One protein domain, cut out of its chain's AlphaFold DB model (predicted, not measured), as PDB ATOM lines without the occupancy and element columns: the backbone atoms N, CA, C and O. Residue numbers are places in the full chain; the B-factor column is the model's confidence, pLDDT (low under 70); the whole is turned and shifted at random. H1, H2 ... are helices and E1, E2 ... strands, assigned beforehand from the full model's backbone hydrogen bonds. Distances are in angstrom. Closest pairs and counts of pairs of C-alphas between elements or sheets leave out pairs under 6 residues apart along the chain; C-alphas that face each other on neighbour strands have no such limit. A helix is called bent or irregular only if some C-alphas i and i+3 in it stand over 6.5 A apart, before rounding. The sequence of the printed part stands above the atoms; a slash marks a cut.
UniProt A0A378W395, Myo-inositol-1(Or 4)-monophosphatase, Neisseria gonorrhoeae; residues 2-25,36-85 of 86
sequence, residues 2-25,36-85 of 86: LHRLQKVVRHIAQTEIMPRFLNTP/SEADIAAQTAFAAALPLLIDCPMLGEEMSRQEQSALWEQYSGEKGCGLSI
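This is residues 2 to 25 and 36 to 85 of the 86 residues of the protein "Myo-inositol-1(Or 4)-monophosphatase" of Neisseria gonorrhoeae (UniProt A0A378W395). A flat slab of parts set in a row: two helices side by side, H1 and H2, then a very small two-stranded sheet, E1 and E2, and beyond E1 a shorter helix, H3, which touches no helix. The row is only just compact, close to loose, with a radius of gyration of the C-alphas of 13.4 A and spans of 42 by 30 by 13 A. The printed part has 74 residues, with three named helices and two named strands in the order H1, H2, E1, H3, E2, and its class is mostly helix. The sheet, in the order E1, E2, is parallel.

H1 is residues 2 to 20, 26.3 A from first to last C-alpha, and begins at C-alpha 2, (-22.932, 40.439, 29.514). It has a kink of 32 degrees near residue 14; it is neither bent nor irregular, but only just: C-alphas 15 and 18 are 6.4 A apart. H2 is residues 37 to 52, 23.7 A long, with C-alpha 37 at (-32.539, 15.200, 26.994). It is only just irregular, with C-alphas 48 and 51 at 6.53 A. E1 is residues 58 to 60, 6.2 A long. H3 is residues 65 to 75, 15.2 A long. E2 is residues 83 to 85, 6.3 A long, and ends at C-alpha 85, (-32.434, 30.116, 34.401).

H1 and H2 touch, with the C-alphas of Ile 17 and Ala 38 closest at 5.2 A. They run opposite ways at a shallow tilt of 26 degrees. H2 comes closest to E1 at the C-alphas of Ala 47 and Met 58, 5.4 A apart. H2 and E2 are near each other, with 6 pairs of C-alphas within 10 A. E1 and E2 are parallel neighbours at 27 degrees; N 59 and O 83 are within hydrogen-bond range at 3.0 A, and N 85 and O 59 at 3.4 A. The closest C-alphas of E1 and H3 are those of Leu 59 and Gln 68, 6.5 A apart. E1, H3 and E2 form a strand-helix-strand unit, two parallel neighbour strands with a helix between them along the chain, and its crossover is right-handed. H1 is apart from E1, E2 and H3, and H2 is apart from H3. Each O i to N i+4 pair is within hydrogen-bond range in H3, against 12 of 15 in H1 and 10 of 12 in H2.

The two C-alphas farthest apart, those of Asn 23 and Glu 78, are 43.3 A apart. Residues 26 to 35 are not printed; the link from H1 to H2 runs across this cut, where C-alphas 25 and 36 are 6.3 A apart. Of the links that are printed whole, H2 to E1 and E1 to H3 are tight, H3 to E2 is short, and none is long. The mean pLDDT of the printed part is 85.2; residue 25 and residues 76 to 85 are under 70, and E2 has a mean of 56.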
ATOM      1  N   LEU A   2     -21.987  40.900  30.549       92.75
ATOM      2  CA  LEU A   2     -22.932  40.439  29.514       92.75
ATOM      3  C   LEU A   2     -22.295  39.643  28.356       92.75
ATOM      4  O   LEU A   2     -22.786  38.579  28.000       92.75
ATOM      5  N   HIS A   3     -21.160  40.100  27.818       95.62
ATOM      6  CA  HIS A   3     -20.472  39.400  26.726       95.62
ATOM      7  C   HIS A   3     -19.956  38.002  27.120       95.62
ATOM      8  O   HIS A   3     -19.885  37.115  26.273       95.62
ATOM      9  N   ARG A   4     -19.578  37.785  28.391       94.94
ATOM     10  CA  ARG A   4     -19.114  36.472  28.882       94.94
ATOM     11  C   ARG A   4     -20.292  35.515  29.001       94.94
ATOM     12  O   ARG A   4     -20.196  34.391  28.526       94.94
ATOM     13  N   LEU A   5     -21.412  36.002  29.537       94.94
ATOM     14  CA  LEU A   5     -22.657  35.242  29.607       94.94
ATOM     15  C   LEU A   5     -23.136  34.831  28.209       94.94
ATOM     16  O   LEU A   5     -23.399  33.660  27.971       94.94
ATOM     17  N   GLN A   6     -23.154  35.764  27.253       96.75
ATOM     18  CA  GLN A   6     -23.525  35.469  25.866       96.75
ATOM     19  C   GLN A   6     -22.635  34.397  25.228       96.75
ATOM     20  O   GLN A   6     -23.137  33.563  24.479       96.75
ATOM     21  N   LYS A   7     -21.325  34.406  25.513       96.81
ATOM     22  CA  LYS A   7     -20.408  33.362  25.033       96.81
ATOM     23  C   LYS A   7     -20.753  31.997  25.627       96.81
ATOM     24  O   LYS A   7     -20.828  31.040  24.867       96.81
ATOM     25  N   VAL A   8     -21.004  31.919  26.936       96.19
ATOM     26  CA  VAL A   8     -21.399  30.669  27.609       96.19
ATOM     27  C   VAL A   8     -22.719  30.138  27.051       96.19
ATOM     28  O   VAL A   8     -22.781  28.983  26.646       96.19
ATOM     29  N   VAL A   9     -23.736  30.994  26.929       95.56
ATOM     30  CA  VAL A   9     -25.045  30.611  26.372       95.56
ATOM     31  C   VAL A   9     -24.913  30.101  24.937       95.56
ATOM     32  O   VAL A   9     -25.443  29.042  24.615       95.56
ATOM     33  N   ARG A  10     -24.177  30.810  24.070       97.12
ATOM     34  CA  ARG A  10     -23.966  30.367  22.679       97.12
ATOM     35  C   ARG A  10     -23.207  29.048  22.606       97.12
ATOM     36  O   ARG A  10     -23.559  28.212  21.784       97.12
ATOM     37  N   HIS A  11     -22.190  28.877  23.445       97.19
ATOM     38  CA  HIS A  11     -21.402  27.653  23.481       97.19
ATOM     39  C   HIS A  11     -22.263  26.449  23.875       97.19
ATOM     40  O   HIS A  11     -22.329  25.492  23.115       97.19
ATOM     41  N   ILE A  12     -22.994  26.541  24.988       96.38
ATOM     42  CA  ILE A  12     -23.852  25.451  25.477       96.38
ATOM     43  C   ILE A  12     -24.978  25.147  24.485       96.38
ATOM     44  O   ILE A  12     -25.270  23.986  24.215       96.38
ATOM     45  N   ALA A  13     -25.571  26.168  23.859       94.31
ATOM     46  CA  ALA A  13     -26.555  25.940  22.805       94.31
ATOM     47  C   ALA A  13     -25.963  25.143  21.629       94.31
ATOM     48  O   ALA A  13     -26.609  24.240  21.102       94.31
ATOM     49  N   GLN A  14     -24.726  25.447  21.227       96.19
ATOM     50  CA  GLN A  14     -24.045  24.750  20.136       96.19
ATOM     51  C   GLN A  14     -23.638  23.316  20.497       96.19
ATOM     52  O   GLN A  14     -23.715  22.452  19.627       96.19
ATOM     53  N   THR A  15     -23.203  23.055  21.733       95.12
ATOM     54  CA  THR A  15     -22.685  21.735  22.136       95.12
ATOM     55  C   THR A  15     -23.761  20.801  22.674       95.12
ATOM     56  O   THR A  15     -23.701  19.604  22.408       95.12
ATOM     57  N   GLU A  16     -24.765  21.326  23.378       93.75
ATOM     58  CA  GLU A  16     -25.769  20.498  24.054       93.75
ATOM     59  C   GLU A  16     -27.094  20.439  23.301       93.75
ATOM     60  O   GLU A  16     -27.657  19.354  23.138       93.75
ATOM     61  N   ILE A  17     -27.563  21.585  22.794       90.38
ATOM     62  CA  ILE A  17     -28.897  21.706  22.190       90.38
ATOM     63  C   ILE A  17     -28.869  21.320  20.710       90.38
ATOM     64  O   ILE A  17     -29.634  20.455  20.285       90.38
ATOM     65  N   MET A  18     -27.985  21.925  19.908       92.38
ATOM     66  CA  MET A  18     -27.974  21.713  18.451       92.38
ATOM     67  C   MET A  18     -27.833  20.237  18.031       92.38
ATOM     68  O   MET A  18     -28.577  19.825  17.141       92.38
ATOM     69  N   PRO A  19     -26.978  19.400  18.658       90.19
ATOM     70  CA  PRO A  19     -26.870  17.985  18.282       90.19
ATOM     71  C   PRO A  19     -28.148  17.174  18.544       90.19
ATOM     72  O   PRO A  19     -28.363  16.126  17.933       90.19
ATOM     73  N   ARG A  20     -28.997  17.662  19.453       89.31
ATOM     74  CA  ARG A  20     -30.205  16.993  19.953       89.31
ATOM     75  C   ARG A  20     -31.502  17.565  19.381       89.31
ATOM     76  O   ARG A  20     -32.551  16.940  19.506       89.31
ATOM     77  N   PHE A  21     -31.422  18.700  18.683       81.00
ATOM     78  CA  PHE A  21     -32.570  19.499  18.243       81.00
ATOM     79  C   PHE A  21     -33.623  18.729  17.428       81.00
ATOM     80  O   PHE A  21     -34.808  19.027  17.536       81.00
ATOM     81  N   LEU A  22     -33.219  17.727  16.637       78.75
ATOM     82  CA  LEU A  22     -34.138  16.926  15.811       78.75
ATOM     83  C   LEU A  22     -34.265  15.459  16.243       78.75
ATOM     84  O   LEU A  22     -35.081  14.735  15.679       78.75
ATOM     85  N   ASN A  23     -33.464  15.006  17.210       73.88
ATOM     86  CA  ASN A  23     -33.250  13.575  17.451       73.88
ATOM     87  C   ASN A  23     -33.662  13.106  18.847       73.88
ATOM     88  O   ASN A  23     -33.588  11.911  19.132       73.88
ATOM     89  N   THR A  24     -34.080  14.014  19.727       71.38
ATOM     90  CA  THR A  24     -34.335  13.665  21.121       71.38
ATOM     91  C   THR A  24     -35.823  13.435  21.388       71.38
ATOM     92  O   THR A  24     -36.638  14.328  21.145       71.38
ATOM     93  N   PRO A  25     -36.204  12.269  21.943       69.06
ATOM     94  CA  PRO A  25     -37.557  12.055  22.426       69.06
ATOM     95  C   PRO A  25     -37.833  12.990  23.606       69.06
ATOM     96  O   PRO A  25     -37.120  13.001  24.608       69.06
ATOM     97  N   SER A  36     -36.895  17.453  27.302       88.62
ATOM     98  CA  SER A  36     -36.028  16.658  26.447       88.62
ATOM     99  C   SER A  36     -34.680  16.402  27.122       88.62
ATOM    100  O   SER A  36     -34.268  17.097  28.049       88.62
ATOM    101  N   GLU A  37     -33.947  15.407  26.627       87.88
ATOM    102  CA  GLU A  37     -32.539  15.200  26.994       87.88
ATOM    103  C   GLU A  37     -31.685  16.457  26.743       87.88
ATOM    104  O   GLU A  37     -30.727  16.701  27.472       87.88
ATOM    105  N   ALA A  38     -32.042  17.275  25.742       90.06
ATOM    106  CA  ALA A  38     -31.331  18.514  25.444       90.06
ATOM    107  C   ALA A  38     -31.438  19.525  26.594       90.06
ATOM    108  O   ALA A  38     -30.446  20.180  26.910       90.06
ATOM    109  N   ASP A  39     -32.599  19.608  27.250       89.38
ATOM    110  CA  ASP A  39     -32.825  20.533  28.366       89.38
ATOM    111  C   ASP A  39     -32.032  20.093  29.605       89.38
ATOM    112  O   ASP A  39     -31.327  20.899  30.213       89.38
ATOM    113  N   ILE A  40     -32.040  18.789  29.918       90.31
ATOM    114  CA  ILE A  40     -31.238  18.212  31.014       90.31
ATOM    115  C   ILE A  40     -29.738  18.435  30.765       90.31
ATOM    116  O   ILE A  40     -29.007  18.857  31.671       90.31
ATOM    117  N   ALA A  41     -29.263  18.178  29.542       92.50
ATOM    118  CA  ALA A  41     -27.861  18.361  29.171       92.50
ATOM    119  C   ALA A  41     -27.441  19.838  29.257       92.50
ATOM    120  O   ALA A  41     -26.412  20.157  29.860       92.50
ATOM    121  N   ALA A  42     -28.267  20.746  28.732       93.75
ATOM    122  CA  ALA A  42     -28.023  22.181  28.799       93.75
ATOM    123  C   ALA A  42     -27.998  22.685  30.248       93.75
ATOM    124  O   ALA A  42     -27.059  23.386  30.629       93.75
ATOM    125  N   GLN A  43     -28.970  22.296  31.079       94.00
ATOM    126  CA  GLN A  43     -28.997  22.663  32.496       94.00
ATOM    127  C   GLN A  43     -27.747  22.168  33.234       94.00
ATOM    128  O   GLN A  43     -27.142  22.929  33.990       94.00
ATOM    129  N   THR A  44     -27.320  20.928  32.988       94.00
ATOM    130  CA  THR A  44     -26.092  20.374  33.583       94.00
ATOM    131  C   THR A  44     -24.867  21.203  33.188       94.00
ATOM    132  O   THR A  44     -24.047  21.559  34.039       94.00
ATOM    133  N   ALA A  45     -24.754  21.574  31.910       95.75
ATOM    134  CA  ALA A  45     -23.661  22.411  31.426       95.75
ATOM    135  C   ALA A  45     -23.694  23.828  32.032       95.75
ATOM    136  O   ALA A  45     -22.651  24.366  32.411       95.75
ATOM    137  N   PHE A  46     -24.878  24.428  32.186       95.38
ATOM    138  CA  PHE A  46     -25.023  25.731  32.836       95.38
ATOM    139  C   PHE A  46     -24.667  25.683  34.322       95.38
ATOM    140  O   PHE A  46     -23.973  26.586  34.795       95.38
ATOM    141  N   ALA A  47     -25.061  24.626  35.034       93.25
ATOM    142  CA  ALA A  47     -24.736  24.440  36.444       93.25
ATOM    143  C   ALA A  47     -23.217  24.371  36.686       93.25
ATOM    144  O   ALA A  47     -22.741  24.846  37.713       93.25
ATOM    145  N   ALA A  48     -22.446  23.856  35.722       93.94
ATOM    146  CA  ALA A  48     -20.984  23.866  35.773       93.94
ATOM    147  C   ALA A  48     -20.367  25.211  35.340       93.94
ATOM    148  O   ALA A  48     -19.359  25.645  35.899       93.94
ATOM    149  N   ALA A  49     -20.940  25.880  34.333       94.62
ATOM    150  CA  ALA A  49     -20.330  27.055  33.709       94.62
ATOM    151  C   ALA A  49     -20.656  28.387  34.405       94.62
ATOM    152  O   ALA A  49     -19.799  29.273  34.466       94.62
ATOM    153  N   LEU A  50     -21.883  28.568  34.904       93.06
ATOM    154  CA  LEU A  50     -22.310  29.832  35.512       93.06
ATOM    155  C   LEU A  50     -21.560  30.195  36.802       93.06
ATOM    156  O   LEU A  50     -21.182  31.365  36.908       93.06
ATOM    157  N   PRO A  51     -21.257  29.253  37.723       91.88
ATOM    158  CA  PRO A  51     -20.474  29.561  38.922       91.88
ATOM    159  C   PRO A  51     -19.080  30.133  38.611       91.88
ATOM    160  O   PRO A  51     -18.530  30.924  39.371       91.88
ATOM    161  N   LEU A  52     -18.514  29.798  37.443       92.25
ATOM    162  CA  LEU A  52     -17.231  30.340  36.973       92.25
ATOM    163  C   LEU A  52     -17.339  31.790  36.459       92.25
ATOM    164  O   LEU A  52     -16.326  32.477  36.284       92.25
ATOM    165  N   LEU A  53     -18.552  32.260  36.149       91.69
ATOM    166  CA  LEU A  53     -18.816  33.651  35.773       91.69
ATOM    167  C   LEU A  53     -19.128  34.518  36.990       91.69
ATOM    168  O   LEU A  53     -18.638  35.648  37.064       91.69
ATOM    169  N   ILE A  54     -19.958  34.003  37.893       90.06
ATOM    170  CA  ILE A  54     -20.379  34.636  39.141       90.06
ATOM    171  C   ILE A  54     -20.408  33.527  40.187       90.06
ATOM    172  O   ILE A  54     -21.113  32.548  39.975       90.06
ATOM    173  N   ASP A  55     -19.664  33.694  41.281       88.44
ATOM    174  CA  ASP A  55     -19.511  32.691  42.344       88.44
ATOM    175  C   ASP A  55     -20.816  32.516  43.137       88.44
ATOM    176  O   ASP A  55     -21.079  33.171  44.146       88.44
ATOM    177  N   CYS A  56     -21.704  31.722  42.553       85.88
ATOM    178  CA  CYS A  56     -23.113  31.625  42.874       85.88
ATOM    179  C   CYS A  56     -23.632  30.300  42.306       85.88
ATOM    180  O   CYS A  56     -23.378  30.011  41.131       85.88
ATOM    181  N   PRO A  57     -24.400  29.505  43.069       85.50
ATOM    182  CA  PRO A  57     -25.040  28.323  42.511       85.50
ATOM    183  C   PRO A  57     -26.114  28.708  41.486       85.50
ATOM    184  O   PRO A  57     -26.760  29.757  41.575       85.50
ATOM    185  N   MET A  58     -26.321  27.832  40.510       89.38
ATOM    186  CA  MET A  58     -27.441  27.936  39.583       89.38
ATOM    187  C   MET A  58     -28.672  27.259  40.192       89.38
ATOM    188  O   MET A  58     -28.581  26.134  40.680       89.38
ATOM    189  N   LEU A  59     -29.826  27.915  40.095       89.88
ATOM    190  CA  LEU A  59     -31.129  27.311  40.357       89.88
ATOM    191  C   LEU A  59     -31.800  26.994  39.011       89.88
ATOM    192  O   LEU A  59     -32.079  27.911  38.235       89.88
ATOM    193  N   GLY A  60     -32.032  25.711  38.729       89.69
ATOM    194  CA  GLY A  60     -32.589  25.240  37.456       89.69
ATOM    195  C   GLY A  60     -33.982  24.623  37.572       89.69
ATOM    196  O   GLY A  60     -34.329  24.043  38.604       89.69
ATOM    197  N   GLU A  61     -34.763  24.715  36.494       86.56
ATOM    198  CA  GLU A  61     -36.106  24.126  36.396       86.56
ATOM    199  C   GLU A  61     -36.079  22.591  36.456       86.56
ATOM    200  O   GLU A  61     -36.944  21.993  37.093       86.56
ATOM    201  N   GLU A  62     -35.059  21.948  35.879       88.94
ATOM    202  CA  GLU A  62     -34.945  20.480  35.800       88.94
ATOM    203  C   GLU A  62     -34.343  19.838  37.058       88.94
ATOM    204  O   GLU A  62     -33.873  18.702  37.029       88.94
ATOM    205  N   MET A  63     -34.284  20.584  38.164       88.75
ATOM    206  CA  MET A  63     -33.876  20.065  39.473       88.75
ATOM    207  C   MET A  63     -35.083  19.476  40.208       88.75
ATOM    208  O   MET A  63     -36.225  19.884  39.988       88.75
ATOM    209  N   SER A  64     -34.844  18.549  41.135       88.56
ATOM    210  CA  SER A  64     -35.911  18.102  42.032       88.56
ATOM    211  C   SER A  64     -36.408  19.265  42.899       88.56
ATOM    212  O   SER A  64     -35.662  20.195  43.218       88.56
ATOM    213  N   ARG A  65     -37.669  19.204  43.348       87.31
ATOM    214  CA  ARG A  65     -38.199  20.225  44.269       87.31
ATOM    215  C   ARG A  65     -37.369  20.336  45.544       87.31
ATOM    216  O   ARG A  65     -37.214  21.429  46.067       87.31
ATOM    217  N   GLN A  66     -36.853  19.215  46.042       88.50
ATOM    218  CA  GLN A  66     -36.025  19.167  47.240       88.50
ATOM    219  C   GLN A  66     -34.733  19.968  47.046       88.50
ATOM    220  O   GLN A  66     -34.386  20.776  47.904       88.50
ATOM    221  N   GLU A  67     -34.055  19.794  45.911       88.06
ATOM    222  CA  GLU A  67     -32.843  20.550  45.584       88.06
ATOM    223  C   GLU A  67     -33.138  22.037  45.369       88.06
ATOM    224  O   GLU A  67     -32.393  22.884  45.866       88.06
ATOM    225  N   GLN A  68     -34.242  22.370  44.687       89.12
ATOM    226  CA  GLN A  68     -34.662  23.762  44.507       89.12
ATOM    227  C   GLN A  68     -34.950  24.440  45.848       89.12
ATOM    228  O   GLN A  68     -34.463  25.545  46.076       89.12
ATOM    229  N   SER A  69     -35.696  23.789  46.746       87.25
ATOM    230  CA  SER A  69     -35.990  24.322  48.080       87.25
ATOM    231  C   SER A  69     -34.726  24.493  48.916       87.25
ATOM    232  O   SER A  69     -34.555  25.542  49.526       87.25
ATOM    233  N   ALA A  70     -33.814  23.516  48.904       88.12
ATOM    234  CA  ALA A  70     -32.557  23.606  49.644       88.12
ATOM    235  C   ALA A  70     -31.692  24.783  49.163       88.12
ATOM    236  O   ALA A  70     -31.214  25.571  49.978       88.12
ATOM    237  N   LEU A  71     -31.540  24.950  47.843       87.75
ATOM    238  CA  LEU A  71     -30.839  26.103  47.269       87.75
ATOM    239  C   LEU A  71     -31.565  27.414  47.576       87.75
ATOM    240  O   LEU A  71     -30.929  28.411  47.909       87.75
ATOM    241  N   TRP A  72     -32.892  27.432  47.493       85.56
ATOM    242  CA  TRP A  72     -33.669  28.627  47.793       85.56
ATOM    243  C   TRP A  72     -33.511  29.046  49.254       85.56
ATOM    244  O   TRP A  72     -33.192  30.196  49.530       85.56
ATOM    245  N   GLU A  73     -33.667  28.134  50.210       86.19
ATOM    246  CA  GLU A  73     -33.489  28.414  51.639       86.19
ATOM    247  C   GLU A  73     -32.062  28.871  51.956       86.19
ATOM    248  O   GLU A  73     -31.872  29.840  52.690       86.19
ATOM    249  N   GLN A  74     -31.059  28.235  51.351       83.50
ATOM    250  CA  GLN A  74     -29.654  28.561  51.587       83.50
ATOM    251  C   GLN A  74     -29.255  29.941  51.032       83.50
ATOM    252  O   GLN A  74     -28.381  30.595  51.604       83.50
ATOM    253  N   TYR A  75     -29.894  30.401  49.950       77.81
ATOM    254  CA  TYR A  75     -29.507  31.619  49.230       77.81
ATOM    255  C   TYR A  75     -30.610  32.694  49.158       77.81
ATOM    256  O   TYR A  75     -30.440  33.675  48.447       77.81
ATOM    257  N   SER A  76     -31.719  32.589  49.896       68.50
ATOM    258  CA  SER A  76     -32.812  33.594  49.900       68.50
ATOM    259  C   SER A  76     -32.624  34.763  50.885       68.50
ATOM    260  O   SER A  76     -33.463  35.662  50.931       68.50
ATOM    261  N   GLY A  77     -31.527  34.799  51.652       60.91
ATOM    262  CA  GLY A  77     -31.176  35.936  52.522       60.91
ATOM    263  C   GLY A  77     -30.673  37.173  51.755       60.91
ATOM    264  O   GLY A  77     -30.439  37.107  50.552       60.91
ATOM    265  N   GLU A  78     -30.428  38.300  52.446       48.25
ATOM    266  CA  GLU A  78     -30.030  39.624  51.888       48.25
ATOM    267  C   GLU A  78     -28.778  39.643  50.967       48.25
ATOM    268  O   GLU A  78     -28.417  40.686  50.423       48.25
ATOM    269  N   LYS A  79     -28.117  38.499  50.746       49.66
ATOM    270  CA  LYS A  79     -27.006  38.310  49.797       49.66
ATOM    271  C   LYS A  79     -27.279  37.259  48.714       49.66
ATOM    272  O   LYS A  79     -26.332  36.705  48.162       49.66
ATOM    273  N   GLY A  80     -28.544  36.974  48.421       49.56
ATOM    274  CA  GLY A  80     -28.957  35.927  47.496       49.56
ATOM    275  C   GLY A  80     -28.470  36.121  46.067       49.56
ATOM    276  O   GLY A  80     -29.146  36.713  45.230       49.56
ATOM    277  N   CYS A  81     -27.285  35.594  45.780       50.91
ATOM    278  CA  CYS A  81     -26.857  35.291  44.431       50.91
ATOM    279  C   CYS A  81     -27.485  33.932  44.111       50.91
ATOM    280  O   CYS A  81     -27.009  32.899  44.570       50.91
ATOM    281  N   GLY A  82     -28.607  33.949  43.399       53.62
ATOM    282  CA  GLY A  82     -29.184  32.774  42.761       53.62
ATOM    283  C   GLY A  82     -29.445  33.129  41.307       53.62
ATOM    284  O   GLY A  82     -30.322  33.941  41.012       53.62
ATOM    285  N   LEU A  83     -28.665  32.568  40.387       54.84
ATOM    286  CA  LEU A  83     -28.958  32.677  38.961       54.84
ATOM    287  C   LEU A  83     -30.061  31.667  38.646       54.84
ATOM    288  O   LEU A  83     -29.799  30.470  38.546       54.84
ATOM    289  N   SER A  84     -31.296  32.154  38.530       56.56
ATOM    290  CA  SER A  84     -32.404  31.365  37.999       56.56
ATOM    291  C   SER A  84     -32.360  31.424  36.476       56.56
ATOM    292  O   SER A  84     -32.444  32.508  35.894       56.56
ATOM    293  N   ILE A  85     -32.204  30.266  35.838       57.59
ATOM    294  CA  ILE A  85     -32.434  30.116  34.401       57.59
ATOM    295  C   ILE A  85     -33.797  29.442  34.239       57.59
ATOM    296  O   ILE A  85     -34.034  28.388  34.825       57.59
TER     297      ILE A  85